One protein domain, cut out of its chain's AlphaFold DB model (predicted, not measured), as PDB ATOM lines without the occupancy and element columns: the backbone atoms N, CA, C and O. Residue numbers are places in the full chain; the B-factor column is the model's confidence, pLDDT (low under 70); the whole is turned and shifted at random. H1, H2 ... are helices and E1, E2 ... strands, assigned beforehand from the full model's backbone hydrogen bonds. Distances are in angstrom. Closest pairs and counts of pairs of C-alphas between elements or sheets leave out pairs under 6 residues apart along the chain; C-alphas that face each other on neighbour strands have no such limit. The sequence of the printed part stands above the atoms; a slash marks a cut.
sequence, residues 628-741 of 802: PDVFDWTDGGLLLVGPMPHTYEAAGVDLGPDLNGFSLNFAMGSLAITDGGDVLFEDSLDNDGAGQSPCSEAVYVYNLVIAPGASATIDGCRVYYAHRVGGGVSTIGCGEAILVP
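AT A GLANCE: This is residues 628 to 741 of the 802 residues of an uncharacterized protein of Phycisphaerales bacterium (UniProt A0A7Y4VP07). The chain is wound in stacked turns, with one wall of each turn in one parallel sheet and the other wall in a second parallel sheet, so that E1 and E2, E3 and E4, E5 and E6, and E7 and E8 follow one another up the stack and E9 ends it. The two sheets make a sandwich, two sheets face to face: E1, E3, E5, E7, E9 in one and E2, E4, E6, E8 in the other, with the short helix H1 packed over the first sheet and a long loop, residues 683 to 696, at one end of the longest axis. The printed part has 114 residues with nine named strands and one named helix, in the order E1 E2 H1 E3 E4 E5 E6 E7 E8 E9, and is mostly strand. It is compact, with a radius of gyration of the C-alphas of 12.9 A and a rounded outline spanning 36 by 29 by 23 A.

HOW THE PARTS SIT: One sheet runs, strand beside strand, E1 (residues 631 to 640), E3 (668 to 673), E5 (697 to 706), E7 (718 to 726) and E9 (736 to 739), and is twisted. E1, an edge strand, is parallel to E3 at 6 degrees, with N 638 and O 670 2.9 A apart, within hydrogen-bond range. E3 and E5 are parallel at 61 degrees, with N 671 and O 703 at 2.9 A. E5 and E7 are parallel at 2 degrees, with N 720 and O 699 at 2.8 A. E7 and the other edge strand, E9, are parallel at 61 degrees, with N 738 and O 719 at 2.8 A. E1, E5 and E7 bend by 95, 91 and 94 degrees, at residues 635, 703 and 722. The second sheet runs E2 (residues 645 to 649), E4 (678 to 682), E6 (711 to 715) and E8 (729 to 732). Its neighbours are parallel: E2 and E4 at 26 degrees, with N 648 and O 680 at 2.8 A; E4 and E6 at 17 degrees, with N 681 and O 713 at 2.8 A; E6 and E8 at 24 degrees, with N 732 and O 714 at 2.8 A. The parts of the two sheets that face each other are 9.5 A centre to centre, their best planes 11 degrees apart. H1 (residues 659 to 662) is on the first sheet at a height of 7.9 A and only just over E5, on which 3 of its 4 C-alphas fall; the closest C-alphas of H1 and E5 are those of Phe 662 and Tyr 700, at 5.4 A. H1 is too short for any O i to N i+4 pair, and its one O i to N i+3 pair is within range. Residues 652 to 653 pair antiparallel with residues 697 to 698 of E5.

IN THESE COORDINATES: E1 begins at C-alpha 631 (-31.153, -27.833, 29.599) and spans 18.8 A to C-alpha 640. E2, residues 645 to 649, spans 13.2 A; H1, residues 659 to 662, follows. E3, residues 668 to 673, spans 13.7 A, and E4, residues 678 to 682, 13.0 A. E5 is the longest in span, 21.3 A from C-alpha 697 (-29.470, -15.206, 38.870) to C-alpha 706. E6, residues 711 to 715, spans 13.0 A and E7, residues 718 to 726, 18.6 A. E8, residues 729 to 732, precedes E9, which ends at C-alpha 739 (-16.097, -22.584, 45.110).

THE WHOLE: The C-alphas farthest apart are those of Ala 690 and Pro 708, at 37.6 A. The printed part has no cut. The link E4 to E5 is long, with 14 residues; the link E2 to H1 is short, and the other links are tight. The mean pLDDT of the printed part is 85.9, and residue 643 alone is under 70.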
ATOM      1  N   PRO A 628     -35.136 -24.111  32.855       79.62
ATOM      2  CA  PRO A 628     -33.910 -24.839  33.214       79.62
ATOM      3  C   PRO A 628     -34.049 -26.371  33.141       79.62
ATOM      4  O   PRO A 628     -33.077 -27.065  32.843       79.62
ATOM      5  N   ASP A 629     -35.260 -26.908  33.357       78.44
ATOM      6  CA  ASP A 629     -35.567 -28.353  33.363       78.44
ATOM      7  C   ASP A 629     -35.238 -29.080  32.041       78.44
ATOM      8  O   ASP A 629     -35.182 -30.311  32.016       78.44
ATOM      9  N   VAL A 630     -35.091 -28.349  30.930       74.81
ATOM     10  CA  VAL A 630     -34.854 -28.901  29.581       74.81
ATOM     11  C   VAL A 630     -33.444 -28.613  29.048       74.81
ATOM     12  O   VAL A 630     -33.172 -28.847  27.868       74.81
ATOM     13  N   PHE A 631     -32.547 -28.134  29.913       81.31
ATOM     14  CA  PHE A 631     -31.153 -27.833  29.599       81.31
ATOM     15  C   PHE A 631     -30.221 -28.857  30.265       81.31
ATOM     16  O   PHE A 631     -29.949 -28.802  31.463       81.31
ATOM     17  N   ASP A 632     -29.733 -29.802  29.468       78.75
ATOM     18  CA  ASP A 632     -28.851 -30.898  29.863       78.75
ATOM     19  C   ASP A 632     -27.480 -30.742  29.185       78.75
ATOM     20  O   ASP A 632     -27.244 -31.200  28.065       78.75
ATOM     21  N   TRP A 633     -26.573 -30.028  29.852       83.38
ATOM     22  CA  TRP A 633     -25.209 -29.756  29.375       83.38
ATOM     23  C   TRP A 633     -24.164 -30.144  30.441       83.38
ATOM     24  O   TRP A 633     -23.040 -29.641  30.447       83.38
ATOM     25  N   THR A 634     -24.510 -31.052  31.363       72.88
ATOM     26  CA  THR A 634     -23.659 -31.384  32.522       72.88
ATOM     27  C   THR A 634     -22.390 -32.161  32.167       72.88
ATOM     28  O   THR A 634     -21.415 -32.085  32.910       72.88
ATOM     29  N   ASP A 635     -22.376 -32.867  31.031       72.38
ATOM     30  CA  ASP A 635     -21.208 -33.618  30.536       72.38
ATOM     31  C   ASP A 635     -20.485 -32.929  29.363       72.38
ATOM     32  O   ASP A 635     -19.360 -33.294  29.015       72.38
ATOM     33  N   GLY A 636     -21.115 -31.928  28.744       76.31
ATOM     34  CA  GLY A 636     -20.550 -31.174  27.630       76.31
ATOM     35  C   GLY A 636     -19.731 -29.954  28.059       76.31
ATOM     36  O   GLY A 636     -19.705 -29.557  29.227       76.31
ATOM     37  N   GLY A 637     -19.081 -29.320  27.081       85.94
ATOM     38  CA  GLY A 637     -18.327 -28.082  27.291       85.94
ATOM     39  C   GLY A 637     -18.735 -26.945  26.357       85.94
ATOM     40  O   GLY A 637     -19.157 -27.193  25.227       85.94
ATOM     41  N   LEU A 638     -18.544 -25.711  26.819       91.75
ATOM     42  CA  LEU A 638     -18.538 -24.484  26.027       91.75
ATOM     43  C   LEU A 638     -17.121 -23.888  26.050       91.75
ATOM     44  O   LEU A 638     -16.503 -23.753  27.107       91.75
ATOM     45  N   LEU A 639     -16.596 -23.554  24.875       92.31
ATOM     46  CA  LEU A 639     -15.303 -22.912  24.671       92.31
ATOM     47  C   LEU A 639     -15.526 -21.549  24.008       92.31
ATOM     48  O   LEU A 639     -15.808 -21.474  22.809       92.31
ATOM     49  N   LEU A 640     -15.361 -20.489  24.796       92.38
ATOM     50  CA  LEU A 640     -15.396 -19.100  24.347       92.38
ATOM     51  C   LEU A 640     -14.063 -18.784  23.655       92.38
ATOM     52  O   LEU A 640     -12.996 -18.886  24.274       92.38
ATOM     53  N   VAL A 641     -14.123 -18.497  22.350       87.94
ATOM     54  CA  VAL A 641     -12.956 -18.357  21.470       87.94
ATOM     55  C   VAL A 641     -12.794 -16.935  20.939       87.94
ATOM     56  O   VAL A 641     -13.647 -16.419  20.230       87.94
ATOM     57  N   GLY A 642     -11.620 -16.348  21.158       78.12
ATOM     58  CA  GLY A 642     -11.239 -15.074  20.547       78.12
ATOM     59  C   GLY A 642     -10.785 -14.013  21.554       78.12
ATOM     60  O   GLY A 642     -10.810 -14.253  22.756       78.12
ATOM     61  N   PRO A 643     -10.302 -12.855  21.059       69.44
ATOM     62  CA  PRO A 643      -9.761 -11.773  21.883       69.44
ATOM     63  C   PRO A 643     -10.740 -10.596  22.069       69.44
ATOM     64  O   PRO A 643     -10.308  -9.494  22.413       69.44
ATOM     65  N   MET A 644     -12.018 -10.767  21.724       72.56
ATOM     66  CA  MET A 644     -13.041  -9.747  21.970       72.56
ATOM     67  C   MET A 644     -13.636  -9.954  23.370       72.56
ATOM     68  O   MET A 644     -13.609 -11.078  23.864       72.56
ATOM     69  N   PRO A 645     -14.143  -8.898  24.028       82.44
ATOM     70  CA  PRO A 645     -15.013  -9.069  25.181       82.44
ATOM     71  C   PRO A 645     -16.288  -9.796  24.748       82.44
ATOM     72  O   PRO A 645     -16.924  -9.348  23.796       82.44
ATOM     73  N   HIS A 646     -16.626 -10.879  25.441       88.38
ATOM     74  CA  HIS A 646     -17.882 -11.615  25.292       88.38
ATOM     75  C   HIS A 646     -18.785 -11.338  26.500       88.38
ATOM     76  O   HIS A 646     -18.274 -11.260  27.623       88.38
ATOM     77  N   THR A 647     -20.099 -11.266  26.319       93.25
ATOM     78  CA  THR A 647     -21.065 -11.408  27.419       93.25
ATOM     79  C   THR A 647     -21.459 -12.876  27.607       93.25
ATOM     80  O   THR A 647     -21.445 -13.695  26.683       93.25
ATOM     81  N   TYR A 648     -21.770 -13.229  28.849       94.75
ATOM     82  CA  TYR A 648     -22.365 -14.498  29.235       94.75
ATOM     83  C   TYR A 648     -23.519 -14.187  30.185       94.75
ATOM     84  O   TYR A 648     -23.294 -13.733  31.310       94.75
ATOM     85  N   GLU A 649     -24.739 -14.466  29.741       93.38
ATOM     86  CA  GLU A 649     -25.939 -14.268  30.544       93.38
ATOM     87  C   GLU A 649     -26.067 -15.366  31.614       93.38
ATOM     88  O   GLU A 649     -26.056 -16.569  31.322       93.38
ATOM     89  N   ALA A 650     -26.180 -14.957  32.879       91.75
ATOM     90  CA  ALA A 650     -26.650 -15.826  33.946       91.75
ATOM     91  C   ALA A 650     -28.148 -16.094  33.751       91.75
ATOM     92  O   ALA A 650     -28.891 -15.186  33.435       91.75
ATOM     93  N   ALA A 651     -28.566 -17.349  33.921       89.00
ATOM     94  CA  ALA A 651     -29.953 -17.780  33.693       89.00
ATOM     95  C   ALA A 651     -30.471 -18.756  34.765       89.00
ATOM     96  O   ALA A 651     -31.635 -19.161  34.762       89.00
ATOM     97  N   GLY A 652     -29.573 -19.261  35.618       88.50
ATOM     98  CA  GLY A 652     -29.888 -20.248  36.642       88.50
ATOM     99  C   GLY A 652     -30.460 -19.580  37.883       88.50
ATOM    100  O   GLY A 652     -29.999 -18.521  38.302       88.50
ATOM    101  N   VAL A 653     -31.412 -20.244  38.533       88.00
ATOM    102  CA  VAL A 653     -31.904 -19.810  39.844       88.00
ATOM    103  C   VAL A 653     -30.756 -19.908  40.847       88.00
ATOM    104  O   VAL A 653     -30.104 -20.952  40.942       88.00
ATOM    105  N   ASP A 654     -30.510 -18.854  41.623       89.38
ATOM    106  CA  ASP A 654     -29.493 -18.891  42.670       89.38
ATOM    107  C   ASP A 654     -29.952 -19.753  43.863       89.38
ATOM    108  O   ASP A 654     -30.748 -19.343  44.714       89.38
ATOM    109  N   LEU A 655     -29.435 -20.983  43.920       88.56
ATOM    110  CA  LEU A 655     -29.642 -21.941  45.010       88.56
ATOM    111  C   LEU A 655     -28.571 -21.815  46.111       88.56
ATOM    112  O   LEU A 655     -28.537 -22.613  47.049       88.56
ATOM    113  N   GLY A 656     -27.672 -20.834  46.018       88.06
ATOM    114  CA  GLY A 656     -26.471 -20.764  46.837       88.06
ATOM    115  C   GLY A 656     -25.437 -21.839  46.461       88.06
ATOM    116  O   GLY A 656     -25.494 -22.419  45.373       88.06
ATOM    117  N   PRO A 657     -24.481 -22.145  47.359       86.12
ATOM    118  CA  PRO A 657     -23.503 -23.218  47.174       86.12
ATOM    119  C   PRO A 657     -24.128 -24.606  47.431       86.12
ATOM    120  O   PRO A 657     -23.645 -25.364  48.268       86.12
ATOM    121  N   ASP A 658     -25.231 -24.916  46.750       84.00
ATOM    122  CA  ASP A 658     -25.905 -26.217  46.768       84.00
ATOM    123  C   ASP A 658     -25.466 -27.042  45.543       84.00
ATOM    124  O   ASP A 658     -25.445 -26.547  44.412       84.00
ATOM    125  N   LEU A 659     -25.138 -28.320  45.756       79.06
ATOM    126  CA  LEU A 659     -24.796 -29.268  44.692       79.06
ATOM    127  C   LEU A 659     -25.932 -29.456  43.674       79.06
ATOM    128  O   LEU A 659     -25.657 -29.719  42.504       79.06
ATOM    129  N   ASN A 660     -27.190 -29.266  44.087       83.44
ATOM    130  CA  ASN A 660     -28.355 -29.303  43.200       83.44
ATOM    131  C   ASN A 660     -28.265 -28.258  42.072       83.44
ATOM    132  O   ASN A 660     -28.796 -28.492  40.986       83.44
ATOM    133  N   GLY A 661     -27.550 -27.146  42.284       85.12
ATOM    134  CA  GLY A 661     -27.324 -26.130  41.257       85.12
ATOM    135  C   GLY A 661     -26.517 -26.630  40.057       85.12
ATOM    136  O   GLY A 661     -26.737 -26.157  38.951       85.12
ATOM    137  N   PHE A 662     -25.672 -27.656  40.219       83.44
ATOM    138  CA  PHE A 662     -24.933 -28.295  39.115       83.44
ATOM    139  C   PHE A 662     -25.769 -29.332  38.332       83.44
ATOM    140  O   PHE A 662     -25.208 -30.182  37.641       83.44
ATOM    141  N   SER A 663     -27.099 -29.294  38.460       80.62
ATOM    142  CA  SER A 663     -28.032 -30.167  37.738       80.62
ATOM    143  C   SER A 663     -28.925 -29.365  36.774       80.62
ATOM    144  O   SER A 663     -28.413 -28.528  36.034       80.62
ATOM    145  N   LEU A 664     -30.237 -29.614  36.739       72.56
ATOM    146  CA  LEU A 664     -31.203 -28.963  35.840       72.56
ATOM    147  C   LEU A 664     -31.466 -27.497  36.247       72.56
ATOM    148  O   LEU A 664     -32.535 -27.153  36.742       72.56
ATOM    149  N   ASN A 665     -30.448 -26.650  36.086       86.44
ATOM    150  CA  ASN A 665     -30.430 -25.231  36.449       86.44
ATOM    151  C   ASN A 665     -29.522 -24.427  35.496       86.44
ATOM    152  O   ASN A 665     -28.674 -23.650  35.932       86.44
ATOM    153  N   PHE A 666     -29.615 -24.711  34.190       86.62
ATOM    154  CA  PHE A 666     -28.674 -24.238  33.157       86.62
ATOM    155  C   PHE A 666     -27.197 -24.594  33.424       86.62
ATOM    156  O   PHE A 666     -26.284 -23.913  32.954       86.62
ATOM    157  N   ALA A 667     -26.943 -25.670  34.178       87.06
ATOM    158  CA  ALA A 667     -25.590 -26.049  34.559       87.06
ATOM    159  C   ALA A 667     -24.773 -26.595  33.377       87.06
ATOM    160  O   ALA A 667     -25.285 -27.323  32.524       87.06
ATOM    161  N   MET A 668     -23.472 -26.294  33.375       88.38
ATOM    162  CA  MET A 668     -22.526 -26.759  32.356       88.38
ATOM    163  C   MET A 668     -21.408 -27.620  32.955       88.38
ATOM    164  O   MET A 668     -20.861 -27.315  34.018       88.38
ATOM    165  N   GLY A 669     -21.001 -28.666  32.235       84.81
ATOM    166  CA  GLY A 669     -19.876 -29.525  32.618       84.81
ATOM    167  C   GLY A 669     -18.520 -28.820  32.551       84.81
ATOM    168  O   GLY A 669     -17.659 -29.013  33.415       84.81
ATOM    169  N   SER A 670     -18.316 -27.969  31.547       88.25
ATOM    170  CA  SER A 670     -17.091 -27.179  31.397       88.25
ATOM    171  C   SER A 670     -17.354 -25.853  30.688       88.25
ATOM    172  O   SER A 670     -17.934 -25.845  29.606       88.25
ATOM    173  N   LEU A 671     -16.871 -24.750  31.258       92.69
ATOM    174  CA  LEU A 671     -16.790 -23.451  30.592       92.69
ATOM    175  C   LEU A 671     -15.322 -23.044  30.508       92.69
ATOM    176  O   LEU A 671     -14.645 -22.895  31.528       92.69
ATOM    177  N   ALA A 672     -14.826 -22.877  29.287       92.25
ATOM    178  CA  ALA A 672     -13.436 -22.555  29.014       92.25
ATOM    179  C   ALA A 672     -13.309 -21.238  28.237       92.25
ATOM    180  O   ALA A 672     -13.956 -21.052  27.211       92.25
ATOM    181  N   ILE A 673     -12.424 -20.356  28.702       92.25
ATOM    182  CA  ILE A 673     -12.072 -19.085  28.058       92.25
ATOM    183  C   ILE A 673     -10.671 -19.225  27.453       92.25
ATOM    184  O   ILE A 673      -9.730 -19.597  28.162       92.25
ATOM    185  N   THR A 674     -10.517 -18.957  26.151       89.88
ATOM    186  CA  THR A 674      -9.208 -19.034  25.469       89.88
ATOM    187  C   THR A 674      -8.235 -17.914  25.853       89.88
ATOM    188  O   THR A 674      -8.644 -16.869  26.348       89.88
ATOM    189  N   ASP A 675      -6.935 -18.126  25.604       82.62
ATOM    190  CA  ASP A 675      -5.862 -17.139  25.835       82.62
ATOM    191  C   ASP A 675      -6.182 -15.794  25.159       82.62
ATOM    192  O   ASP A 675      -6.481 -15.740  23.964       82.62
ATOM    193  N   GLY A 676      -6.135 -14.719  25.948       76.38
ATOM    194  CA  GLY A 676      -6.463 -13.358  25.529       76.38
ATOM    195  C   GLY A 676      -7.957 -13.028  25.436       76.38
ATOM    196  O   GLY A 676      -8.269 -11.899  25.066       76.38
ATOM    197  N   GLY A 677      -8.859 -13.962  25.759       85.44
ATOM    198  CA  GLY A 677     -10.297 -13.699  25.851       85.44
ATOM    199  C   GLY A 677     -10.675 -12.935  27.121       85.44
ATOM    200  O   GLY A 677     -10.066 -13.127  28.176       85.44
ATOM    201  N   ASP A 678     -11.693 -12.087  27.019       88.62
ATOM    202  CA  ASP A 678     -12.277 -11.345  28.138       88.62
ATOM    203  C   ASP A 678     -13.774 -11.666  28.187       88.62
ATOM    204  O   ASP A 678     -14.433 -11.646  27.150       88.62
ATOM    205  N   VAL A 679     -14.308 -12.028  29.353       93.00
ATOM    206  CA  VAL A 679     -15.714 -12.448  29.485       93.00
ATOM    207  C   VAL A 679     -16.376 -11.704  30.631       93.00
ATOM    208  O   VAL A 679     -15.883 -11.734  31.760       93.00
ATOM    209  N   LEU A 680     -17.500 -11.060  30.337       94.19
ATOM    210  CA  LEU A 680     -18.397 -10.443  31.301       94.19
ATOM    211  C   LEU A 680     -19.557 -11.401  31.587       94.19
ATOM    212  O   LEU A 680     -20.398 -11.631  30.729       94.19
ATOM    213  N   PHE A 681     -19.597 -11.950  32.796       94.81
ATOM    214  CA  PHE A 681     -20.783 -12.612  33.327       94.81
ATOM    215  C   PHE A 681     -21.717 -11.542  33.886       94.81
ATOM    216  O   PHE A 681     -21.290 -10.772  34.754       94.81
ATOM    217  N   GLU A 682     -22.958 -11.508  33.410       92.44
ATOM    218  CA  GLU A 682     -23.978 -10.544  33.836       92.44
ATOM    219  C   GLU A 682     -25.346 -11.200  34.103       92.44
ATOM    220  O   GLU A 682     -25.532 -12.386  33.853       92.44
ATOM    221  N   ASP A 683     -26.244 -10.434  34.727       89.06
ATOM    222  CA  ASP A 683     -27.634 -10.761  35.104       89.06
ATOM    223  C   ASP A 683     -28.473  -9.616  34.502       89.06
ATOM    224  O   ASP A 683     -28.692  -8.571  35.132       89.06
ATOM    225  N   SER A 684     -28.767  -9.739  33.203       88.31
ATOM    226  CA  SER A 684     -29.363  -8.711  32.338       88.31
ATOM    227  C   SER A 684     -30.767  -9.073  31.830       88.31
ATOM    228  O   SER A 684     -31.546  -8.164  31.503       88.31
ATOM    229  N   LEU A 685     -31.105 -10.368  31.803       87.25
ATOM    230  CA  LEU A 685     -32.397 -10.935  31.417       87.25
ATOM    231  C   LEU A 685     -33.137 -11.546  32.627       87.25
ATOM    232  O   LEU A 685     -32.528 -11.971  33.601       87.25
ATOM    233  N   ASP A 686     -34.474 -11.527  32.572       84.56
ATOM    234  CA  ASP A 686     -35.387 -11.935  33.660       84.56
ATOM    235  C   ASP A 686     -35.865 -13.364  33.378       84.56
ATOM    236  O   ASP A 686     -36.947 -13.570  32.810       84.56
ATOM    237  N   ASN A 687     -35.016 -14.350  33.668       83.69
ATOM    238  CA  ASN A 687     -35.232 -15.732  33.250       83.69
ATOM    239  C   ASN A 687     -36.102 -16.508  34.239       83.69
ATOM    240  O   ASN A 687     -36.866 -17.388  33.829       83.69
ATOM    241  N   ASP A 688     -36.042 -16.173  35.530       74.56
ATOM    242  CA  ASP A 688     -36.943 -16.751  36.535       74.56
ATOM    243  C   ASP A 688     -38.363 -16.133  36.510       74.56
ATOM    244  O   ASP A 688     -39.321 -16.722  37.033       74.56
ATOM    245  N   GLY A 689     -38.528 -14.978  35.852       74.06
ATOM    246  CA  GLY A 689     -39.792 -14.249  35.728       74.06
ATOM    247  C   GLY A 689     -40.277 -13.617  37.039       74.06
ATOM    248  O   GLY A 689     -41.461 -13.264  37.154       74.06
ATOM    249  N   ALA A 690     -39.406 -13.507  38.046       70.50
ATOM    250  CA  ALA A 690     -39.669 -12.873  39.332       70.50
ATOM    251  C   ALA A 690     -39.324 -11.370  39.340       70.50
ATOM    252  O   ALA A 690     -39.768 -10.662  40.255       70.50
ATOM    253  N   GLY A 691     -38.635 -10.867  38.308       72.00
ATOM    254  CA  GLY A 691     -38.330  -9.452  38.104       72.00
ATOM    255  C   GLY A 691     -36.868  -9.097  38.370       72.00
ATOM    256  O   GLY A 691     -36.411  -9.220  39.508       72.00
ATOM    257  N   GLN A 692     -36.190  -8.526  37.364       79.19
ATOM    258  CA  GLN A 692     -34.754  -8.210  37.418       79.19
ATOM    259  C   GLN A 692     -34.291  -7.515  38.705       79.19
ATOM    260  O   GLN A 692     -34.717  -6.397  39.034       79.19
ATOM    261  N   SER A 693     -33.320  -8.124  39.381       80.69
ATOM    262  CA  SER A 693     -32.585  -7.527  40.492       80.69
ATOM    263  C   SER A 693     -31.170  -8.099  40.518       80.69
ATOM    264  O   SER A 693     -31.056  -9.307  40.597       80.69
ATOM    265  N   PRO A 694     -30.096  -7.293  40.600       79.94
ATOM    266  CA  PRO A 694     -28.735  -7.829  40.623       79.94
ATOM    267  C   PRO A 694     -28.543  -8.951  41.655       79.94
ATOM    268  O   PRO A 694     -28.850  -8.777  42.843       79.94
ATOM    269  N   CYS A 695     -27.992 -10.066  41.190       80.88
ATOM    270  CA  CYS A 695     -27.772 -11.325  41.883       80.88
ATOM    271  C   CYS A 695     -29.072 -12.021  42.317       80.88
ATOM    272  O   CYS A 695     -29.119 -12.589  43.419       80.88
ATOM    273  N   SER A 696     -30.113 -11.960  41.475       83.94
ATOM    274  CA  SER A 696     -31.177 -12.973  41.449       83.94
ATOM    275  C   SER A 696     -30.692 -14.247  40.767       83.94
ATOM    276  O   SER A 696     -31.054 -15.339  41.208       83.94
ATOM    277  N   GLU A 697     -29.842 -14.104  39.747       89.00
ATOM    278  CA  GLU A 697     -29.470 -15.206  38.870       89.00
ATOM    279  C   GLU A 697     -27.997 -15.620  39.010       89.00
ATOM    280  O   GLU A 697     -27.111 -14.873  39.455       89.00
ATOM    281  N   ALA A 698     -27.747 -16.884  38.680       91.38
ATOM    282  CA  ALA A 698     -26.493 -17.568  38.923       91.38
ATOM    283  C   ALA A 698     -26.097 -18.510  37.779       91.38
ATOM    284  O   ALA A 698     -26.909 -19.001  36.995       91.38
ATOM    285  N   VAL A 699     -24.800 -18.793  37.723       92.94
ATOM    286  CA  VAL A 699     -24.149 -19.682  36.764       92.94
ATOM    287  C   VAL A 699     -23.512 -20.831  37.535       92.94
ATOM    288  O   VAL A 699     -22.667 -20.600  38.399       92.94
ATOM    289  N   TYR A 700     -23.877 -22.070  37.205       91.88
ATOM    290  CA  TYR A 700     -23.301 -23.277  37.801       91.88
ATOM    291  C   TYR A 700     -22.451 -24.021  36.765       91.88
ATOM    292  O   TYR A 700     -22.968 -24.615  35.821       91.88
ATOM    293  N   VAL A 701     -21.128 -23.993  36.932       91.50
ATOM    294  CA  VAL A 701     -20.174 -24.593  35.985       91.50
ATOM    295  C   VAL A 701     -19.256 -25.552  36.722       91.50
ATOM    296  O   VAL A 701     -18.476 -25.137  37.576       91.50
ATOM    297  N   TYR A 702     -19.274 -26.836  36.372       86.94
ATOM    298  CA  TYR A 702     -18.453 -27.813  37.082       86.94
ATOM    299  C   TYR A 702     -16.941 -27.532  36.902       86.94
ATOM    300  O   TYR A 702     -16.225 -27.375  37.893       86.94
ATOM    301  N   ASN A 703     -16.452 -27.380  35.664       86.50
ATOM    302  CA  ASN A 703     -15.066 -26.970  35.383       86.50
ATOM    303  C   ASN A 703     -14.997 -25.552  34.792       86.50
ATOM    304  O   ASN A 703     -15.337 -25.357  33.628       86.50
ATOM    305  N   LEU A 704     -14.497 -24.573  35.550       91.31
ATOM    306  CA  LEU A 704     -14.235 -23.215  35.060       91.31
ATOM    307  C   LEU A 704     -12.755 -23.058  34.674       91.31
ATOM    308  O   LEU A 704     -11.870 -22.992  35.531       91.31
ATOM    309  N   VAL A 705     -12.463 -22.990  33.376       91.12
ATOM    310  CA  VAL A 705     -11.093 -22.906  32.850       91.12
ATOM    311  C   VAL A 705     -10.842 -21.519  32.266       91.12
ATOM    312  O   VAL A 705     -11.390 -21.156  31.233       91.12
ATOM    313  N   ILE A 706      -9.968 -20.746  32.906       91.31
ATOM    314  CA  ILE A 706      -9.575 -19.404  32.465       91.31
ATOM    315  C   ILE A 706      -8.123 -19.499  31.999       91.31
ATOM    316  O   ILE A 706      -7.214 -19.606  32.828       91.31
ATOM    317  N   ALA A 707      -7.884 -19.505  30.687       89.31
ATOM    318  CA  ALA A 707      -6.531 -19.627  30.149       89.31
ATOM    319  C   ALA A 707      -5.580 -18.537  30.700       89.31
ATOM    320  O   ALA A 707      -6.020 -17.446  31.077       89.31
ATOM    321  N   PRO A 708      -4.256 -18.784  30.751       84.62
ATOM    322  CA  PRO A 708      -3.292 -17.713  30.981       84.62
ATOM    323  C   PRO A 708      -3.539 -16.582  29.978       84.62
ATOM    324  O   PRO A 708      -3.762 -16.865  28.811       84.62
ATOM    325  N   GLY A 709      -3.522 -15.327  30.431       82.62
ATOM    326  CA  GLY A 709      -3.796 -14.166  29.573       82.62
ATOM    327  C   GLY A 709      -5.277 -13.804  29.409       82.62
ATOM    328  O   GLY A 709      -5.548 -12.682  28.993       82.62
ATOM    329  N   ALA A 710      -6.210 -14.688  29.777       89.56
ATOM    330  CA  ALA A 710      -7.645 -14.408  29.775       89.56
ATOM    331  C   ALA A 710      -8.128 -13.740  31.078       89.56
ATOM    332  O   ALA A 710      -7.504 -13.895  32.139       89.56
ATOM    333  N   SER A 711      -9.268 -13.052  31.008       88.75
ATOM    334  CA  SER A 711      -9.975 -12.462  32.152       88.75
ATOM    335  C   SER A 711     -11.449 -12.864  32.198       88.75
ATOM    336  O   SER A 711     -12.085 -13.121  31.180       88.75
ATOM    337  N   ALA A 712     -11.983 -12.917  33.418       92.44
ATOM    338  CA  ALA A 712     -13.407 -13.054  33.686       92.44
ATOM    339  C   ALA A 712     -13.827 -11.947  34.657       92.44
ATOM    340  O   ALA A 712     -13.228 -11.802  35.726       92.44
ATOM    341  N   THR A 713     -14.849 -11.180  34.304       94.44
ATOM    342  CA  THR A 713     -15.489 -10.190  35.170       94.44
ATOM    343  C   THR A 713     -16.900 -10.656  35.473       94.44
ATOM    344  O   THR A 713     -17.618 -11.052  34.568       94.44
ATOM    345  N   ILE A 714     -17.290 -10.625  36.742       94.94
ATOM    346  CA  ILE A 714     -18.630 -10.991  37.197       94.94
ATOM    347  C   ILE A 714     -19.301  -9.713  37.690       94.94
ATOM    348  O   ILE A 714     -18.904  -9.187  38.734       94.94
ATOM    349  N   ASP A 715     -20.270  -9.192  36.942       93.81
ATOM    350  CA  ASP A 715     -21.047  -8.013  37.319       93.81
ATOM    351  C   ASP A 715     -22.480  -8.420  37.650       93.81
ATOM    352  O   ASP A 715     -23.232  -8.878  36.800       93.81
ATOM    353  N   GLY A 716     -22.858  -8.276  38.917       89.06
ATOM    354  CA  GLY A 716     -24.252  -8.451  39.309       89.06
ATOM    355  C   GLY A 716     -24.821  -9.873  39.233       89.06
ATOM    356  O   GLY A 716     -26.025  -9.980  39.374       89.06
ATOM    357  N   CYS A 717     -24.022 -10.938  39.096       92.50
ATOM    358  CA  CYS A 717     -24.485 -12.339  39.152       92.50
ATOM    359  C   CYS A 717     -23.567 -13.228  40.026       92.50
ATOM    360  O   CYS A 717     -22.491 -12.789  40.443       92.50
ATOM    361  N   ARG A 718     -23.944 -14.478  40.338       93.62
ATOM    362  CA  ARG A 718     -23.051 -15.417  41.068       93.62
ATOM    363  C   ARG A 718     -22.569 -16.562  40.187       93.62
ATOM    364  O   ARG A 718     -23.371 -17.241  39.563       93.62
ATOM    365  N   VAL A 719     -21.263 -16.833  40.185       94.75
ATOM    366  CA  VAL A 719     -20.666 -17.968  39.459       94.75
ATOM    367  C   VAL A 719     -20.189 -19.023  40.454       94.75
ATOM    368  O   VAL A 719     -19.163 -18.859  41.119       94.75
ATOM    369  N   TYR A 720     -20.929 -20.123  40.538       93.19
ATOM    370  CA  TYR A 720     -20.617 -21.298  41.345       93.19
ATOM    371  C   TYR A 720     -19.804 -22.306  40.530       93.19
ATOM    372  O   TYR A 720     -20.205 -22.703  39.434       93.19
ATOM    373  N   TYR A 721     -18.661 -22.747  41.063       90.88
ATOM    374  CA  TYR A 721     -17.785 -23.704  40.381       90.88
ATOM    375  C   TYR A 721     -17.248 -24.802  41.296       90.88
ATOM    376  O   TYR A 721     -16.991 -24.565  42.473       90.88
ATOM    377  N   ALA A 722     -17.024 -25.994  40.740       84.75
ATOM    378  CA  ALA A 722     -16.437 -27.121  41.470       84.75
ATOM    379  C   ALA A 722     -14.908 -27.146  41.364       84.75
ATOM    380  O   ALA A 722     -14.185 -27.357  42.341       84.75
ATOM    381  N   HIS A 723     -14.393 -26.906  40.159       82.81
ATOM    382  CA  HIS A 723     -12.966 -26.831  39.877       82.81
ATOM    383  C   HIS A 723     -12.680 -25.588  39.039       82.81
ATOM    384  O   HIS A 723     -13.365 -25.328  38.053       82.81
ATOM    385  N   ARG A 724     -11.640 -24.831  39.407       86.75
ATOM    386  CA  ARG A 724     -11.161 -23.689  38.621       86.75
ATOM    387  C   ARG A 724      -9.688 -23.832  38.277       86.75
ATOM    388  O   ARG A 724      -8.859 -24.082  39.151       86.75
ATOM    389  N   VAL A 725      -9.362 -23.617  37.006       81.88
ATOM    390  CA  VAL A 725      -7.993 -23.674  36.479       81.88
ATOM    391  C   VAL A 725      -7.637 -22.325  35.856       81.88
ATOM    392  O   VAL A 725      -8.276 -21.904  34.899       81.88
ATOM    393  N   GLY A 726      -6.592 -21.668  36.372       78.19
ATOM    394  CA  GLY A 726      -5.944 -20.521  35.722       78.19
ATOM    395  C   GLY A 726      -6.320 -19.116  36.228       78.19
ATOM    396  O   GLY A 726      -6.259 -18.852  37.431       78.19
ATOM    397  N   GLY A 727      -6.553 -18.196  35.284       70.06
ATOM    398  CA  GLY A 727      -6.478 -16.729  35.412       70.06
ATOM    399  C   GLY A 727      -7.452 -16.045  36.384       70.06
ATOM    400  O   GLY A 727      -8.373 -16.660  36.919       70.06
ATOM    401  N   GLY A 728      -7.195 -14.764  36.674       73.62
ATOM    402  CA  GLY A 728      -7.886 -13.983  37.710       73.62
ATOM    403  C   GLY A 728      -9.329 -13.602  37.365       73.62
ATOM    404  O   GLY A 728      -9.656 -13.396  36.201       73.62
ATOM    405  N   VAL A 729     -10.161 -13.478  38.403       87.31
ATOM    406  CA  VAL A 729     -11.561 -13.041  38.306       87.31
ATOM    407  C   VAL A 729     -11.710 -11.656  38.939       87.31
ATOM    408  O   VAL A 729     -11.221 -11.438  40.052       87.31
ATOM    409  N   SER A 730     -12.379 -10.738  38.245       92.00
ATOM    410  CA  SER A 730     -12.853  -9.446  38.762       92.00
ATOM    411  C   SER A 730     -14.336  -9.523  39.128       92.00
ATOM    412  O   SER A 730     -15.091 -10.280  38.531       92.00
ATOM    413  N   THR A 731     -14.767  -8.710  40.090       91.44
ATOM    414  CA  THR A 731     -16.160  -8.660  40.559       91.44
ATOM    415  C   THR A 731     -16.658  -7.220  40.621       91.44
ATOM    416  O   THR A 731     -15.952  -6.348  41.138       91.44
ATOM    417  N   ILE A 732     -17.876  -6.977  40.142       90.19
ATOM    418  CA  ILE A 732     -18.567  -5.684  40.160       90.19
ATOM    419  C   ILE A 732     -19.942  -5.873  40.828       90.19
ATOM    420  O   ILE A 732     -20.540  -6.950  40.802       90.19
ATOM    421  N   GLY A 733     -20.416  -4.838  41.528       88.69
ATOM    422  CA  GLY A 733     -21.698  -4.877  42.231       88.69
ATOM    423  C   GLY A 733     -21.724  -5.922  43.351       88.69
ATOM    424  O   GLY A 733     -20.932  -5.849  44.292       88.69
ATOM    425  N   CYS A 734     -22.668  -6.860  43.259       88.06
ATOM    426  CA  CYS A 734     -22.798  -8.018  44.149       88.06
ATOM    427  C   CYS A 734     -22.129  -9.292  43.597       88.06
ATOM    428  O   CYS A 734     -22.285 -10.350  44.205       88.06
ATOM    429  N   GLY A 735     -21.413  -9.188  42.470       92.25
ATOM    430  CA  GLY A 735     -20.856 -10.327  41.753       92.25
ATOM    431  C   GLY A 735     -19.851 -11.133  42.575       92.25
ATOM    432  O   GLY A 735     -19.009 -10.560  43.271       92.25
ATOM    433  N   GLU A 736     -19.916 -12.464  42.494       93.50
ATOM    434  CA  GLU A 736     -19.047 -13.355  43.275       93.50
ATOM    435  C   GLU A 736     -18.698 -14.648  42.518       93.50
ATOM    436  O   GLU A 736     -19.535 -15.217  41.820       93.50
ATOM    437  N   ALA A 737     -17.462 -15.133  42.688       91.88
ATOM    438  CA  ALA A 737     -17.006 -16.435  42.194       91.88
ATOM    439  C   ALA A 737     -16.816 -17.400  43.372       91.88
ATOM    440  O   ALA A 737     -15.837 -17.288  44.116       91.88
ATOM    441  N   ILE A 738     -17.717 -18.367  43.522       91.62
ATOM    442  CA  ILE A 738     -17.830 -19.204  44.721       91.62
ATOM    443  C   ILE A 738     -17.430 -20.648  44.401       91.62
ATOM    444  O   ILE A 738     -18.020 -21.298  43.541       91.62
ATOM    445  N   LEU A 739     -16.438 -21.163  45.132       87.25
ATOM    446  CA  LEU A 739     -16.097 -22.584  45.110       87.25
ATOM    447  C   LEU A 739     -17.175 -23.376  45.863       87.25
ATOM    448  O   LEU A 739     -17.407 -23.121  47.044       87.25
ATOM    449  N   VAL A 740     -17.776 -24.362  45.199       83.25
ATOM    450  CA  VAL A 740     -18.629 -25.381  45.822       83.25
ATOM    451  C   VAL A 740     -17.845 -26.695  45.831       83.25
ATOM    452  O   VAL A 740     -17.568 -27.231  44.756       83.25
ATOM    453  N   PRO A 741     -17.434 -27.224  46.994       70.56
ATOM    454  CA  PRO A 741     -16.657 -28.454  47.031       70.56
ATOM    455  C   PRO A 741     -17.553 -29.645  46.665       70.56
ATOM    456  O   PRO A 741     -18.409 -30.054  47.431       70.56
TER     457      PRO A 741